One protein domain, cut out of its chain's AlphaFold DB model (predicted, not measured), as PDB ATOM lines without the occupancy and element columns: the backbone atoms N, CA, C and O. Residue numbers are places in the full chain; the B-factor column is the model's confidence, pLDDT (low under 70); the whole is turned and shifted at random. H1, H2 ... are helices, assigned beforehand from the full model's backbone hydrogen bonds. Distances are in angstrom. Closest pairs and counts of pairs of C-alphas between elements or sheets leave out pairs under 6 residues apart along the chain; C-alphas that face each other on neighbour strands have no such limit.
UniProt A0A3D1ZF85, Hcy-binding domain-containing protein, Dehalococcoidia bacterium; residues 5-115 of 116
ATOM      1  N   GLU A   5      54.111 116.963 261.267       97.44
ATOM      2  CA  GLU A   5      52.995 116.314 261.965       97.44
ATOM      3  C   GLU A   5      53.181 116.344 263.486       97.44
ATOM      4  O   GLU A   5      52.265 116.680 264.232       97.44
ATOM      5  N   ARG A   6      54.403 116.086 263.967       97.44
ATOM      6  CA  ARG A   6      54.715 116.110 265.405       97.44
ATOM      7  C   ARG A   6      55.046 117.515 265.923       97.44
ATOM      8  O   ARG A   6      55.329 117.665 267.115       97.44
ATOM      9  N   THR A   7      55.025 118.521 265.050       97.31
ATOM     10  CA  THR A   7      55.225 119.937 265.384       97.31
ATOM     11  C   THR A   7      53.891 120.662 265.605       97.31
ATOM     12  O   THR A   7      53.839 121.529 266.475       97.31
ATOM     13  N   TYR A   8      52.797 120.292 264.921       97.31
ATOM     14  CA  TYR A   8      51.496 120.972 265.081       97.31
ATOM     15  C   TYR A   8      50.946 120.996 266.513       97.31
ATOM     16  O   TYR A   8      50.514 122.070 266.935       97.31
ATOM     17  N   PRO A   9      50.990 119.901 267.303       96.88
ATOM     18  CA  PRO A   9      50.504 119.950 268.684       96.88
ATOM     19  C   PRO A   9      51.271 120.973 269.531       96.88
ATOM     20  O   PRO A   9      50.664 121.727 270.283       96.88
ATOM     21  N   ILE A  10      52.590 121.079 269.323       96.75
ATOM     22  CA  ILE A  10      53.441 122.056 270.017       96.75
ATOM     23  C   ILE A  10      53.072 123.479 269.594       96.75
ATOM     24  O   ILE A  10      52.974 124.360 270.442       96.75
ATOM     25  N   ILE A  11      52.837 123.714 268.298       97.62
ATOM     26  CA  ILE A  11      52.359 125.018 267.815       97.62
ATOM     27  C   ILE A  11      51.040 125.383 268.507       97.62
ATOM     28  O   ILE A  11      50.897 126.516 268.960       97.62
ATOM     29  N   GLY A  12      50.104 124.435 268.621       97.38
ATOM     30  CA  GLY A  12      48.821 124.640 269.295       97.38
ATOM     31  C   GLY A  12      48.979 125.005 270.772       97.38
ATOM     32  O   GLY A  12      48.417 126.003 271.217       97.38
ATOM     33  N   GLU A  13      49.795 124.249 271.512       98.19
ATOM     34  CA  GLU A  13      50.111 124.533 272.919       98.19
ATOM     35  C   GLU A  13      50.765 125.913 273.087       98.19
ATOM     36  O   GLU A  13      50.336 126.709 273.922       98.19
ATOM     37  N   MET A  14      51.759 126.239 272.254       97.88
ATOM     38  CA  MET A  14      52.435 127.539 272.287       97.88
ATOM     39  C   MET A  14      51.480 128.684 271.946       97.88
ATOM     40  O   MET A  14      51.505 129.716 272.616       97.88
ATOM     41  N   ARG A  15      50.624 128.518 270.930       96.81
ATOM     42  CA  ARG A  15      49.660 129.551 270.545       96.81
ATOM     43  C   ARG A  15      48.605 129.773 271.623       96.81
ATOM     44  O   ARG A  15      48.201 130.912 271.800       96.81
ATOM     45  N   GLY A  16      48.197 128.731 272.349       97.44
ATOM     46  CA  GLY A  16      47.290 128.860 273.493       97.44
ATOM     47  C   GLY A  16      47.924 129.517 274.726       97.44
ATOM     48  O   GLY A  16      47.203 130.024 275.578       97.44
ATOM     49  N   ALA A  17      49.257 129.520 274.832       98.19
ATOM     50  CA  ALA A  17      49.982 130.013 276.005       98.19
ATOM     51  C   ALA A  17      50.474 131.470 275.898       98.19
ATOM     52  O   ALA A  17      50.867 132.062 276.902       98.19
ATOM     53  N   THR A  18      50.517 132.054 274.701       97.44
ATOM     54  CA  THR A  18      50.991 133.429 274.473       97.44
ATOM     55  C   THR A  18      50.311 134.017 273.245       97.44
ATOM     56  O   THR A  18      49.812 133.253 272.429       97.44
ATOM     57  N   ASP A  19      50.373 135.338 273.062       96.38
ATOM     58  CA  ASP A  19      50.001 136.064 271.831       96.38
ATOM     59  C   ASP A  19      51.224 136.573 271.042       96.38
ATOM     60  O   ASP A  19      51.103 137.194 269.988       96.38
ATOM     61  N   THR A  20      52.439 136.283 271.520       98.12
ATOM     62  CA  THR A  20      53.688 136.691 270.853       98.12
ATOM     63  C   THR A  20      53.844 136.015 269.488       98.12
ATOM     64  O   THR A  20      53.248 134.967 269.218       98.12
ATOM     65  N   TYR A  21      54.661 136.605 268.614       98.44
ATOM     66  CA  TYR A  21      54.995 136.004 267.331       98.44
ATOM     67  C   TYR A  21      55.644 134.624 267.486       98.44
ATOM     68  O   TYR A  21      56.604 134.456 268.237       98.44
ATOM     69  N   LEU A  22      55.127 133.648 266.738       98.50
ATOM     70  CA  LEU A  22      55.632 132.280 266.724       98.50
ATOM     71  C   LEU A  22      56.442 132.006 265.460       98.50
ATOM     72  O   LEU A  22      56.071 132.421 264.358       98.50
ATOM     73  N   ALA A  23      57.524 131.249 265.633       98.44
ATOM     74  CA  ALA A  23      58.311 130.682 264.551       98.44
ATOM     75  C   ALA A  23      58.202 129.155 264.570       98.44
ATOM     76  O   ALA A  23      58.284 128.544 265.635       98.44
ATOM     77  N   ALA A  24      58.054 128.534 263.400       98.38
ATOM     78  CA  ALA A  24      58.055 127.079 263.261       98.38
ATOM     79  C   ALA A  24      58.982 126.647 262.121       98.38
ATOM     80  O   ALA A  24      58.857 127.116 260.989       98.38
ATOM     81  N   GLN A  25      59.921 125.751 262.438       98.31
ATOM     82  CA  GLN A  25      60.919 125.222 261.505       98.31
ATOM     83  C   GLN A  25      61.103 123.707 261.714       98.31
ATOM     84  O   GLN A  25      62.117 123.282 262.276       98.31
ATOM     85  N   PRO A  26      60.133 122.870 261.308       98.38
ATOM     86  CA  PRO A  26      60.272 121.420 261.393       98.38
ATOM     87  C   PRO A  26      61.378 120.909 260.460       98.38
ATOM     88  O   PRO A  26      61.813 121.596 259.529       98.38
ATOM     89  N   VAL A  27      61.827 119.678 260.699       98.31
ATOM     90  CA  VAL A  27      62.715 118.981 259.756       98.31
ATOM     91  C   VAL A  27      61.922 118.454 258.568       98.31
ATOM     92  O   VAL A  27      60.770 118.060 258.721       98.31
ATOM     93  N   ALA A  28      62.556 118.383 257.400       98.25
ATOM     94  CA  ALA A  28      61.978 117.746 256.217       98.25
ATOM     95  C   ALA A  28      62.369 116.257 256.145       98.25
ATOM     96  O   ALA A  28      62.755 115.753 255.091       98.25
ATOM     97  N   HIS A  29      62.293 115.571 257.287       98.06
ATOM     98  CA  HIS A  29      62.476 114.128 257.426       98.06
ATOM     99  C   HIS A  29      61.296 113.557 258.205       98.06
ATOM    100  O   HIS A  29      61.056 113.984 259.334       98.06
ATOM    101  N   ALA A  30      60.582 112.597 257.624       97.00
ATOM    102  CA  ALA A  30      59.461 111.934 258.271       97.00
ATOM    103  C   ALA A  30      59.909 111.251 259.572       97.00
ATOM    104  O   ALA A  30      60.892 110.509 259.604       97.00
ATOM    105  N   CYS A  31      59.170 111.508 260.647       97.19
ATOM    106  CA  CYS A  31      59.364 110.890 261.953       97.19
ATOM    107  C   CYS A  31      58.219 109.903 262.242       97.19
ATOM    108  O   CYS A  31      57.245 109.806 261.495       97.19
ATOM    109  N   SER A  32      58.316 109.160 263.342       95.31
ATOM    110  CA  SER A  32      57.233 108.291 263.824       95.31
ATOM    111  C   SER A  32      56.809 108.701 265.233       95.31
ATOM    112  O   SER A  32      57.465 109.516 265.875       95.31
ATOM    113  N   ASN A  33      55.713 108.142 265.744       95.06
ATOM    114  CA  ASN A  33      55.310 108.413 267.129       95.06
ATOM    115  C   ASN A  33      56.241 107.722 268.138       95.06
ATOM    116  O   ASN A  33      56.466 108.259 269.216       95.06
ATOM    117  N   ALA A  34      56.815 106.569 267.771       96.00
ATOM    118  CA  ALA A  34      57.819 105.882 268.583       96.00
ATOM    119  C   ALA A  34      59.148 106.658 268.625       96.00
ATOM    120  O   ALA A  34      59.798 106.718 269.664       96.00
ATOM    121  N   THR A  35      59.512 107.301 267.511       96.31
ATOM    122  CA  THR A  35      60.734 108.098 267.377       96.31
ATOM    123  C   THR A  35      60.387 109.467 266.777       96.31
ATOM    124  O   THR A  35      60.518 109.665 265.564       96.31
ATOM    125  N   PRO A  36      59.927 110.437 267.595       95.75
ATOM    126  CA  PRO A  36      59.406 111.712 267.100       95.75
ATOM    127  C   PRO A  36      60.498 112.734 266.756       95.75
ATOM    128  O   PRO A  36      60.203 113.907 266.536       95.75
ATOM    129  N   TRP A  37      61.766 112.319 266.708       95.75
ATOM    130  CA  TRP A  37      62.886 113.128 266.241       95.75
ATOM    131  C   TRP A  37      63.793 112.317 265.313       95.75
ATOM    132  O   TRP A  37      64.201 111.206 265.643       95.75
ATOM    133  N   PHE A  38      64.157 112.885 264.162       96.69
ATOM    134  CA  PHE A  38      64.870 112.142 263.113       96.69
ATOM    135  C   PHE A  38      66.256 111.621 263.545       96.69
ATOM    136  O   PHE A  38      66.693 110.577 263.071       96.69
ATOM    137  N   THR A  39      66.920 112.295 264.494       97.00
ATOM    138  CA  THR A  39      68.229 111.885 265.038       97.00
ATOM    139  C   THR A  39      68.177 110.607 265.878       97.00
ATOM    140  O   THR A  39      69.219 110.045 266.188       97.00
ATOM    141  N   GLY A  40      66.981 110.155 266.273       95.94
ATOM    142  CA  GLY A  40      66.782 108.896 266.990       95.94
ATOM    143  C   GLY A  40      66.570 107.702 266.062       95.94
ATOM    144  O   GLY A  40      66.425 106.579 266.539       95.94
ATOM    145  N   SER A  41      66.495 107.931 264.748       94.81
ATOM    146  CA  SER A  41      66.390 106.866 263.756       94.81
ATOM    147  C   SER A  41      67.725 106.139 263.603       94.81
ATOM    148  O   SER A  41      68.780 106.770 263.605       94.81
ATOM    149  N   SER A  42      67.686 104.827 263.360       95.06
ATOM    150  CA  SER A  42      68.872 104.031 262.994       95.06
ATOM    151  C   SER A  42      69.507 104.457 261.661       95.06
ATOM    152  O   SER A  42      70.627 104.051 261.345       95.06
ATOM    153  N   ALA A  43      68.793 105.270 260.881       95.12
ATOM    154  CA  ALA A  43      69.257 105.865 259.638       95.12
ATOM    155  C   ALA A  43      70.125 107.124 259.832       95.12
ATOM    156  O   ALA A  43      70.760 107.578 258.884       95.12
ATOM    157  N   PHE A  44      70.138 107.728 261.023       96.44
ATOM    158  CA  PHE A  44      70.940 108.922 261.287       96.44
ATOM    159  C   PHE A  44      72.425 108.551 261.511       96.44
ATOM    160  O   PHE A  44      72.684 107.584 262.230       96.44
ATOM    161  N   PRO A  45      73.402 109.318 260.980       94.81
ATOM    162  CA  PRO A  45      73.247 110.580 260.244       94.81
ATOM    163  C   PRO A  45      73.212 110.466 258.711       94.81
ATOM    164  O   PRO A  45      72.913 111.461 258.057       94.81
ATOM    165  N   ASP A  46      73.531 109.309 258.133       96.19
ATOM    166  CA  ASP A  46      74.013 109.185 256.747       96.19
ATOM    167  C   ASP A  46      73.146 108.310 255.825       96.19
ATOM    168  O   ASP A  46      73.538 108.031 254.696       96.19
ATOM    169  N   ARG A  47      71.970 107.869 256.288       97.19
ATOM    170  CA  ARG A  47      71.014 107.052 255.513       97.19
ATOM    171  C   ARG A  47      69.602 107.637 255.529       97.19
ATOM    172  O   ARG A  47      68.607 106.911 255.545       97.19
ATOM    173  N   LEU A  48      69.500 108.964 255.605       97.12
ATOM    174  CA  LEU A  48      68.245 109.692 255.817       97.12
ATOM    175  C   LEU A  48      67.444 109.949 254.532       97.12
ATOM    176  O   LEU A  48      66.284 110.355 254.625       97.12
ATOM    177  N   GLU A  49      68.020 109.720 253.352       96.94
ATOM    178  CA  GLU A  49      67.412 109.959 252.037       96.94
ATOM    179  C   GLU A  49      66.001 109.365 251.911       96.94
ATOM    180  O   GLU A  49      65.108 110.100 251.486       96.94
ATOM    181  N   PRO A  50      65.729 108.115 252.351       96.25
ATOM    182  CA  PRO A  50      64.394 107.522 252.237       96.25
ATOM    183  C   PRO A  50      63.332 108.208 253.103       96.25
ATOM    184  O   PRO A  50      62.140 108.042 252.870       96.25
ATOM    185  N   THR A  51      63.751 108.959 254.123       96.56
ATOM    186  CA  THR A  51      62.840 109.669 255.034       96.56
ATOM    187  C   THR A  51      62.595 111.111 254.610       96.56
ATOM    188  O   THR A  51      61.769 111.785 255.223       96.56
ATOM    189  N   ARG A  52      63.320 111.620 253.605       97.56
ATOM    190  CA  ARG A  52      63.206 113.013 253.172       97.56
ATOM    191  C   ARG A  52      61.798 113.279 252.638       97.56
ATOM    192  O   ARG A  52      61.293 112.550 251.792       97.56
ATOM    193  N   MET A  53      61.174 114.337 253.139       98.12
ATOM    194  CA  MET A  53      59.827 114.727 252.733       98.12
ATOM    195  C   MET A  53      59.824 115.293 251.313       98.12
ATOM    196  O   MET A  53      60.839 115.777 250.814       98.12
ATOM    197  N   THR A  54      58.673 115.237 250.651       98.12
ATOM    198  CA  THR A  54      58.476 115.902 249.364       98.12
ATOM    199  C   THR A  54      58.222 117.395 249.560       98.12
ATOM    200  O   THR A  54      57.825 117.863 250.629       98.12
ATOM    201  N   ARG A  55      58.397 118.158 248.480       97.00
ATOM    202  CA  ARG A  55      58.058 119.585 248.435       97.00
ATOM    203  C   ARG A  55      56.595 119.883 248.770       97.00
ATOM    204  O   ARG A  55      56.348 120.861 249.462       97.00
ATOM    205  N   TYR A  56      55.677 118.996 248.387       97.56
ATOM    206  CA  TYR A  56      54.245 119.163 248.629       97.56
ATOM    207  C   TYR A  56      53.880 118.947 250.098       97.56
ATOM    208  O   TYR A  56      53.137 119.719 250.683       97.56
ATOM    209  N   GLN A  57      54.522 117.981 250.759       98.44
ATOM    210  CA  GLN A  57      54.334 117.796 252.202       98.44
ATOM    211  C   GLN A  57      54.836 118.999 253.018       98.44
ATOM    212  O   GLN A  57      54.320 119.279 254.100       98.44
ATOM    213  N   MET A  58      55.862 119.704 252.528       98.56
ATOM    214  CA  MET A  58      56.330 120.942 253.155       98.56
ATOM    215  C   MET A  58      55.420 122.132 252.821       98.56
ATOM    216  O   MET A  58      55.256 123.007 253.669       98.56
ATOM    217  N   ASP A  59      54.798 122.159 251.640       97.69
ATOM    218  CA  ASP A  59      53.758 123.136 251.300       97.69
ATOM    219  C   ASP A  59      52.549 123.016 252.246       97.69
ATOM    220  O   ASP A  59      52.150 124.018 252.850       97.69
ATOM    221  N   ASP A  60      52.089 121.781 252.492       98.50
ATOM    222  CA  ASP A  60      50.974 121.482 253.392       98.50
ATOM    223  C   ASP A  60      51.281 122.004 254.798       98.50
ATOM    224  O   ASP A  60      50.435 122.604 255.469       98.50
ATOM    225  N   PHE A  61      52.532 121.820 255.234       98.56
ATOM    226  CA  PHE A  61      53.022 122.390 256.479       98.56
ATOM    227  C   PHE A  61      52.928 123.906 256.509       98.56
ATOM    228  O   PHE A  61      52.444 124.457 257.497       98.56
ATOM    229  N   ALA A  62      53.367 124.589 255.457       98.50
ATOM    230  CA  ALA A  62      53.350 126.041 255.436       98.50
ATOM    231  C   ALA A  62      51.922 126.596 255.532       98.50
ATOM    232  O   ALA A  62      51.677 127.524 256.307       98.50
ATOM    233  N   VAL A  63      50.974 126.003 254.804       98.56
ATOM    234  CA  VAL A  63      49.556 126.392 254.859       98.56
ATOM    235  C   VAL A  63      48.989 126.170 256.259       98.56
ATOM    236  O   VAL A  63      48.460 127.106 256.858       98.56
ATOM    237  N   ARG A  64      49.171 124.973 256.829       98.38
ATOM    238  CA  ARG A  64      48.659 124.658 258.171       98.38
ATOM    239  C   ARG A  64      49.309 125.508 259.258       98.38
ATOM    240  O   ARG A  64      48.620 125.985 260.150       98.38
ATOM    241  N   ALA A  65      50.619 125.745 259.190       98.31
ATOM    242  CA  ALA A  65      51.320 126.594 260.150       98.31
ATOM    243  C   ALA A  65      50.784 128.035 260.129       98.31
ATOM    244  O   ALA A  65      50.567 128.616 261.193       98.31
ATOM    245  N   ARG A  66      50.509 128.594 258.941       98.12
ATOM    246  CA  ARG A  66      49.840 129.897 258.807       98.12
ATOM    247  C   ARG A  66      48.467 129.873 259.474       98.12
ATOM    248  O   ARG A  66      48.157 130.787 260.231       98.12
ATOM    249  N   ASP A  67      47.672 128.839 259.213       97.81
ATOM    250  CA  ASP A  67      46.311 128.721 259.750       97.81
ATOM    251  C   ASP A  67      46.305 128.531 261.279       97.81
ATOM    252  O   ASP A  67      45.389 128.986 261.958       97.81
ATOM    253  N   HIS A  68      47.377 127.966 261.842       96.38
ATOM    254  CA  HIS A  68      47.640 127.923 263.285       96.38
ATOM    255  C   HIS A  68      48.178 129.242 263.878       96.38
ATOM    256  O   HIS A  68      48.443 129.316 265.080       96.38
ATOM    257  N   GLY A  69      48.354 130.290 263.071       97.19
ATOM    258  CA  GLY A  69      48.818 131.599 263.530       97.19
ATOM    259  C   GLY A  69      50.335 131.720 263.699       97.19
ATOM    260  O   GLY A  69      50.789 132.597 264.435       97.19
ATOM    261  N   VAL A  70      51.131 130.869 263.039       98.50
ATOM    262  CA  VAL A  70      52.595 131.015 262.991       98.50
ATOM    263  C   VAL A  70      52.973 132.197 262.096       98.50
ATOM    264  O   VAL A  70      52.509 132.322 260.964       98.50
ATOM    265  N   ASN A  71      53.866 133.055 262.588       98.25
ATOM    266  CA  ASN A  71      54.251 134.302 261.924       98.25
ATOM    267  C   ASN A  71      55.527 134.148 261.094       98.25
ATOM    268  O   ASN A  71      55.666 134.770 260.041       98.25
ATOM    269  N   TYR A  72      56.443 133.294 261.553       98.19
ATOM    270  CA  TYR A  72      57.682 132.973 260.860       98.19
ATOM    271  C   TYR A  72      57.716 131.483 260.506       98.19
ATOM    272  O   TYR A  72      57.979 130.622 261.344       98.19
ATOM    273  N   ILE A  73      57.420 131.174 259.248       98.62
ATOM    274  CA  ILE A  73      57.317 129.801 258.747       98.62
ATOM    275  C   ILE A  73      58.588 129.485 257.968       98.62
ATOM    276  O   ILE A  73      58.868 130.107 256.943       98.62
ATOM    277  N   GLY A  74      59.353 128.517 258.460       97.81
ATOM    278  CA  GLY A  74      60.567 128.047 257.812       97.81
ATOM    279  C   GLY A  74      60.705 126.536 257.915       97.81
ATOM    280  O   GLY A  74      59.749 125.807 258.139       97.81
ATOM    281  N   SER A  75      61.923 126.047 257.738       97.62
ATOM    282  CA  SER A  75      62.239 124.619 257.817       97.62
ATOM    283  C   SER A  75      63.686 124.434 258.269       97.62
ATOM    284  O   SER A  75      64.464 125.390 258.239       97.62
ATOM    285  N   CYS A  76      64.024 123.237 258.744       97.62
ATOM    286  CA  CYS A  76      65.322 122.916 259.337       97.62
ATOM    287  C   CYS A  76      66.026 121.785 258.553       97.62
ATOM    288  O   CYS A  76      65.980 121.764 257.322       97.62
ATOM    289  N   CYS A  77      66.698 120.851 259.237       97.81
ATOM    290  CA  CYS A  77      67.443 119.742 258.632       97.81
ATOM    291  C   CYS A  77      66.614 118.968 257.596       97.81
ATOM    292  O   CYS A  77      65.410 118.762 257.763       97.81
ATOM    293  N   GLY A  78      67.266 118.551 256.511       96.50
ATOM    294  CA  GLY A  78      66.607 117.906 255.375       96.50
ATOM    295  C   GLY A  78      65.890 118.876 254.439       96.50
ATOM    296  O   GLY A  78      65.522 118.489 253.333       96.50
ATOM    297  N   SER A  79      65.696 120.141 254.820       97.62
ATOM    298  CA  SER A  79      65.122 121.115 253.899       97.62
ATOM    299  C   SER A  79      66.095 121.466 252.768       97.62
ATOM    300  O   SER A  79      67.299 121.237 252.841       97.62
ATOM    301  N   GLY A  80      65.559 121.978 251.668       96.62
ATOM    302  CA  GLY A  80      66.314 122.393 250.492       96.62
ATOM    303  C   GLY A  80      65.543 123.474 249.748       96.62
ATOM    304  O   GLY A  80      64.375 123.715 250.055       96.62
ATOM    305  N   ALA A  81      66.173 124.098 248.750       94.50
ATOM    306  CA  ALA A  81      65.568 125.203 247.999       94.50
ATOM    307  C   ALA A  81      64.190 124.839 247.417       94.50
ATOM    308  O   ALA A  81      63.274 125.653 247.454       94.50
ATOM    309  N   VAL A  82      64.018 123.590 246.969       92.69
ATOM    310  CA  VAL A  82      62.736 123.078 246.460       92.69
ATOM    311  C   VAL A  82      61.620 123.112 247.509       92.69
ATOM    312  O   VAL A  82      60.508 123.501 247.181       92.69
ATOM    313  N   HIS A  83      61.905 122.781 248.773       97.75
ATOM    314  CA  HIS A  83      60.909 122.840 249.847       97.75
ATOM    315  C   HIS A  83      60.534 124.288 250.152       97.75
ATOM    316  O   HIS A  83      59.360 124.630 250.202       97.75
ATOM    317  N   VAL A  84      61.536 125.161 250.310       96.88
ATOM    318  CA  VAL A  84      61.318 126.581 250.623       96.88
ATOM    319  C   VAL A  84      60.540 127.285 249.514       96.88
ATOM    320  O   VAL A  84      59.640 128.070 249.807       96.88
ATOM    321  N   ARG A  85      60.839 126.970 248.249       93.88
ATOM    322  CA  ARG A  85      60.119 127.511 247.097       93.88
ATOM    323  C   ARG A  85      58.656 127.084 247.097       93.88
ATOM    324  O   ARG A  85      57.804 127.960 246.999       93.88
ATOM    325  N   GLU A  86      58.346 125.799 247.267       95.50
ATOM    326  CA  GLU A  86      56.943 125.359 247.309       95.50
ATOM    327  C   GLU A  86      56.184 125.899 248.528       95.50
ATOM    328  O   GLU A  86      55.058 126.364 248.381       95.50
ATOM    329  N   MET A  87      56.815 125.969 249.708       97.88
ATOM    330  CA  MET A  87      56.227 126.649 250.871       97.88
ATOM    331  C   MET A  87      55.882 128.110 250.555       97.88
ATOM    332  O   MET A  87      54.797 128.588 250.882       97.88
ATOM    333  N   ALA A  88      56.790 128.836 249.894       96.44
ATOM    334  CA  ALA A  88      56.541 130.214 249.485       96.44
ATOM    335  C   ALA A  88      55.405 130.311 248.455       96.44
ATOM    336  O   ALA A  88      54.587 131.227 248.554       96.44
ATOM    337  N   ARG A  89      55.317 129.374 247.499       94.25
ATOM    338  CA  ARG A  89      54.213 129.307 246.526       94.25
ATOM    339  C   ARG A  89      52.869 129.109 247.211       94.25
ATOM    340  O   ARG A  89      51.961 129.904 246.981       94.25
ATOM    341  N   ALA A  90      52.761 128.122 248.099       96.19
ATOM    342  CA  ALA A  90      51.530 127.836 248.834       96.19
ATOM    343  C   ALA A  90      51.089 129.014 249.723       96.19
ATOM    344  O   ALA A  90      49.899 129.301 249.866       96.19
ATOM    345  N   LEU A  91      52.054 129.775 250.249       97.06
ATOM    346  CA  LEU A  91      51.812 131.016 250.987       97.06
ATOM    347  C   LEU A  91      51.588 132.252 250.095       97.06
ATOM    348  O   LEU A  91      51.431 133.349 250.632       97.06
ATOM    349  N   ARG A  92      51.567 132.104 248.763       94.44
ATOM    350  CA  ARG A  92      51.425 133.194 247.777       94.44
ATOM    351  C   ARG A  92      52.494 134.287 247.919       94.44
ATOM    352  O   ARG A  92      52.223 135.468 247.727       94.44
ATOM    353  N   LYS A  93      53.721 133.890 248.268       93.19
ATOM    354  CA  LYS A  93      54.890 134.771 248.463       93.19
ATOM    355  C   LYS A  93      55.863 134.780 247.279       93.19
ATOM    356  O   LYS A  93      56.959 135.319 247.398       93.19
ATOM    357  N   VAL A  94      55.487 134.183 246.151       87.56
ATOM    358  CA  VAL A  94      56.297 134.163 244.926       87.56
ATOM    359  C   VAL A  94      55.670 135.114 243.906       87.56
ATOM    360  O   VAL A  94      54.480 135.008 243.629       87.56
ATOM    361  N   SER A  95      56.458 136.054 243.374       75.50
ATOM    362  CA  SER A  95      55.998 137.068 242.408       75.50
ATOM    363  C   SER A  95      56.026 136.591 240.955       75.50
ATOM    364  O   SER A  95      55.241 137.071 240.144       75.50
ATOM    365  N   VAL A  96      56.915 135.649 240.627       77.06
ATOM    366  CA  VAL A  96      57.044 135.056 239.292       77.06
ATOM    367  C   VAL A  96      57.128 133.545 239.439       77.06
ATOM    368  O   VAL A  96      58.036 133.017 240.084       77.06
ATOM    369  N   ASP A  97      56.167 132.852 238.840       72.00
ATOM    370  CA  ASP A  97      56.091 131.400 238.834       72.00
ATOM    371  C   ASP A  97      56.306 130.864 237.412       72.00
ATOM    372  O   ASP A  97      55.329 130.662 236.689       72.00
ATOM    373  N   PRO A  98      57.564 130.647 236.977       71.19
ATOM    374  CA  PRO A  98      57.797 129.872 235.774       71.19
ATOM    375  C   PRO A  98      57.384 128.431 236.080       71.19
ATOM    376  O   PRO A  98      58.036 127.715 236.851       71.19
ATOM    377  N   HIS A  99      56.243 128.046 235.517       70.75
ATOM    378  CA  HIS A  99      55.707 126.706 235.630       70.75
ATOM    379  C   HIS A  99      56.363 125.834 234.560       70.75
ATOM    380  O   HIS A  99      56.015 125.918 233.382       70.75
ATOM    381  N   TRP A 100      57.302 124.982 234.971       78.94
ATOM    382  CA  TRP A 100      57.796 123.927 234.094       78.94
ATOM    383  C   TRP A 100      56.650 122.967 233.777       78.94
ATOM    384  O   TRP A 100      56.045 122.383 234.679       78.94
ATOM    385  N   SER A 101      56.342 122.815 232.494       79.38
ATOM    386  CA  SER A 101      55.419 121.803 231.992       79.38
ATOM    387  C   SER A 101      56.195 120.776 231.175       79.38
ATOM    388  O   SER A 101      57.059 121.177 230.391       79.38
ATOM    389  N   PRO A 102      55.888 119.476 231.312       84.00
ATOM    390  CA  PRO A 102      56.494 118.468 230.461       84.00
ATOM    391  C   PRO A 102      56.117 118.729 229.000       84.00
ATOM    392  O   PRO A 102      54.939 118.892 228.682       84.00
ATOM    393  N   ASP A 103      57.122 118.739 228.133       87.38
ATOM    394  CA  ASP A 103      56.972 118.754 226.682       87.38
ATOM    395  C   ASP A 103      57.510 117.417 226.137       87.38
ATOM    396  O   ASP A 103      58.723 117.192 226.168       87.38
ATOM    397  N   PRO A 104      56.634 116.491 225.701       88.31
ATOM    398  CA  PRO A 104      57.058 115.205 225.151       88.31
ATOM    399  C   PRO A 104      57.923 115.326 223.890       88.31
ATOM    400  O   PRO A 104      58.755 114.452 223.651       88.31
ATOM    401  N   ASP A 105      57.748 116.398 223.113       93.56
ATOM    402  CA  ASP A 105      58.478 116.641 221.866       93.56
ATOM    403  C   ASP A 105      59.812 117.366 222.115       93.56
ATOM    404  O   ASP A 105      60.710 117.363 221.268       93.56
ATOM    405  N   SER A 106      59.979 117.953 223.304       87.69
ATOM    406  CA  SER A 106      61.212 118.594 223.760       87.69
ATOM    407  C   SER A 106      61.568 118.136 225.181       87.69
ATOM    408  O   SER A 106      61.417 118.897 226.139       87.69
ATOM    409  N   PRO A 107      62.044 116.886 225.360       86.38
ATOM    410  CA  PRO A 107      62.372 116.365 226.681       86.38
ATOM    411  C   PRO A 107      63.528 117.163 227.295       86.38
ATOM    412  O   PRO A 107      64.670 117.087 226.844       86.38
ATOM    413  N   MET A 108      63.218 117.931 228.337       86.94
ATOM    414  CA  MET A 108      64.164 118.817 229.007       86.94
ATOM    415  C   MET A 108      63.841 118.952 230.493       86.94
ATOM    416  O   MET A 108      62.683 119.044 230.900       86.94
ATOM    417  N   SER A 109      64.878 118.974 231.318       83.00
ATOM    418  CA  SER A 109      64.773 119.205 232.757       83.00
ATOM    419  C   SER A 109      64.316 120.632 233.082       83.00
ATOM    420  O   SER A 109      64.485 121.560 232.289       83.00
ATOM    421  N   ASP A 110      63.807 120.837 234.300       77.19
ATOM    422  CA  ASP A 110      63.497 122.178 234.831       77.19
ATOM    423  C   ASP A 110      64.736 123.098 234.798       77.19
ATOM    424  O   ASP A 110      64.652 124.284 234.485       77.19
ATOM    425  N   THR A 111      65.930 122.542 235.028       78.31
ATOM    426  CA  THR A 111      67.193 123.289 234.932       78.31
ATOM    427  C   THR A 111      67.467 123.785 233.512       78.31
ATOM    428  O   THR A 111      67.914 124.914 233.339       78.31
ATOM    429  N   GLU A 112      67.223 122.956 232.497       81.88
ATOM    430  CA  GLU A 112      67.416 123.331 231.091       81.88
ATOM    431  C   GLU A 112      66.359 124.332 230.621       81.88
ATOM    432  O   GLU A 112      66.678 125.238 229.856       81.88
ATOM    433  N   TYR A 113      65.128 124.210 231.120       79.94
ATOM    434  CA  TYR A 113      64.045 125.150 230.839       79.94
ATOM    435  C   TYR A 113      64.359 126.557 231.359       79.94
ATOM    436  O   TYR A 113      64.249 127.526 230.614       79.94
ATOM    437  N   ASN A 114      64.834 126.668 232.602       73.12
ATOM    438  CA  ASN A 114      65.116 127.958 233.243       73.12
ATOM    439  C   ASN A 114      66.423 128.636 232.775       73.12
ATOM    440  O   ASN A 114      66.768 129.699 233.282       73.12
ATOM    441  N   ARG A 115      67.187 128.017 231.862       72.50
ATOM    442  CA  ARG A 115      68.406 128.603 231.265       72.50
ATOM    443  C   ARG A 115      68.158 129.306 229.924       72.50
ATOM    444  O   ARG A 115      69.109 129.865 229.380       72.50
TER     445      ARG A 115
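This is residues 5 to 115 of the 116 residues of the protein "Hcy-binding domain-containing protein" of Dehalococcoidia bacterium (UniProt A0A3D1ZF85). This model has little regular structure: H2 and H3 pack together among long loops, H1 lies near one end of H2, and residues 91 to 109 lead away to short H4, apart from the other helices. The printed part has 111 residues, with four named helices, H1 to H4 in order, and no named strand; it is all helix, with only 37 residues in named elements. It is loose, radius of gyration of the C-alphas 16.6 A, and only just flat, spanning 55 by 37 by 17 A.

Start with H1, residues 8 to 17, close but not clearly touching H2, residues 55 to 67; their closest C-alphas, of Tyr 8 and Ala 65, are 7.5 A apart. They run the same way at a shallow tilt of 18 degrees. Residues 23 to 24 pair briefly with residues 72 to 73, parallel. H2 touches H3, residues 81 to 90, at a steep tilt of 45 degrees, the same way; the closest C-alphas, of Asp 59 and Met 87, are 4.3 A apart. H4, residues 110 to 113, is apart from H3. In H1, H2 and H3 every O i to N i+4 pair is within hydrogen-bond range; H4 is too short for one.

Find C-alpha 8 at (51.496, 120.972, 265.081), where H1 begins its 14.3 A. H2 is 18.7 A long and H3 14.3 A. H4 ends at C-alpha 113, (64.045, 125.150, 230.839).

The C-alphas farthest apart, of Ala 17 and Asp 105, are 56.4 A apart. The three links are long, and the printed part has no cut. Mean pLDDT of the printed part is 93.8; no printed residue is under 70.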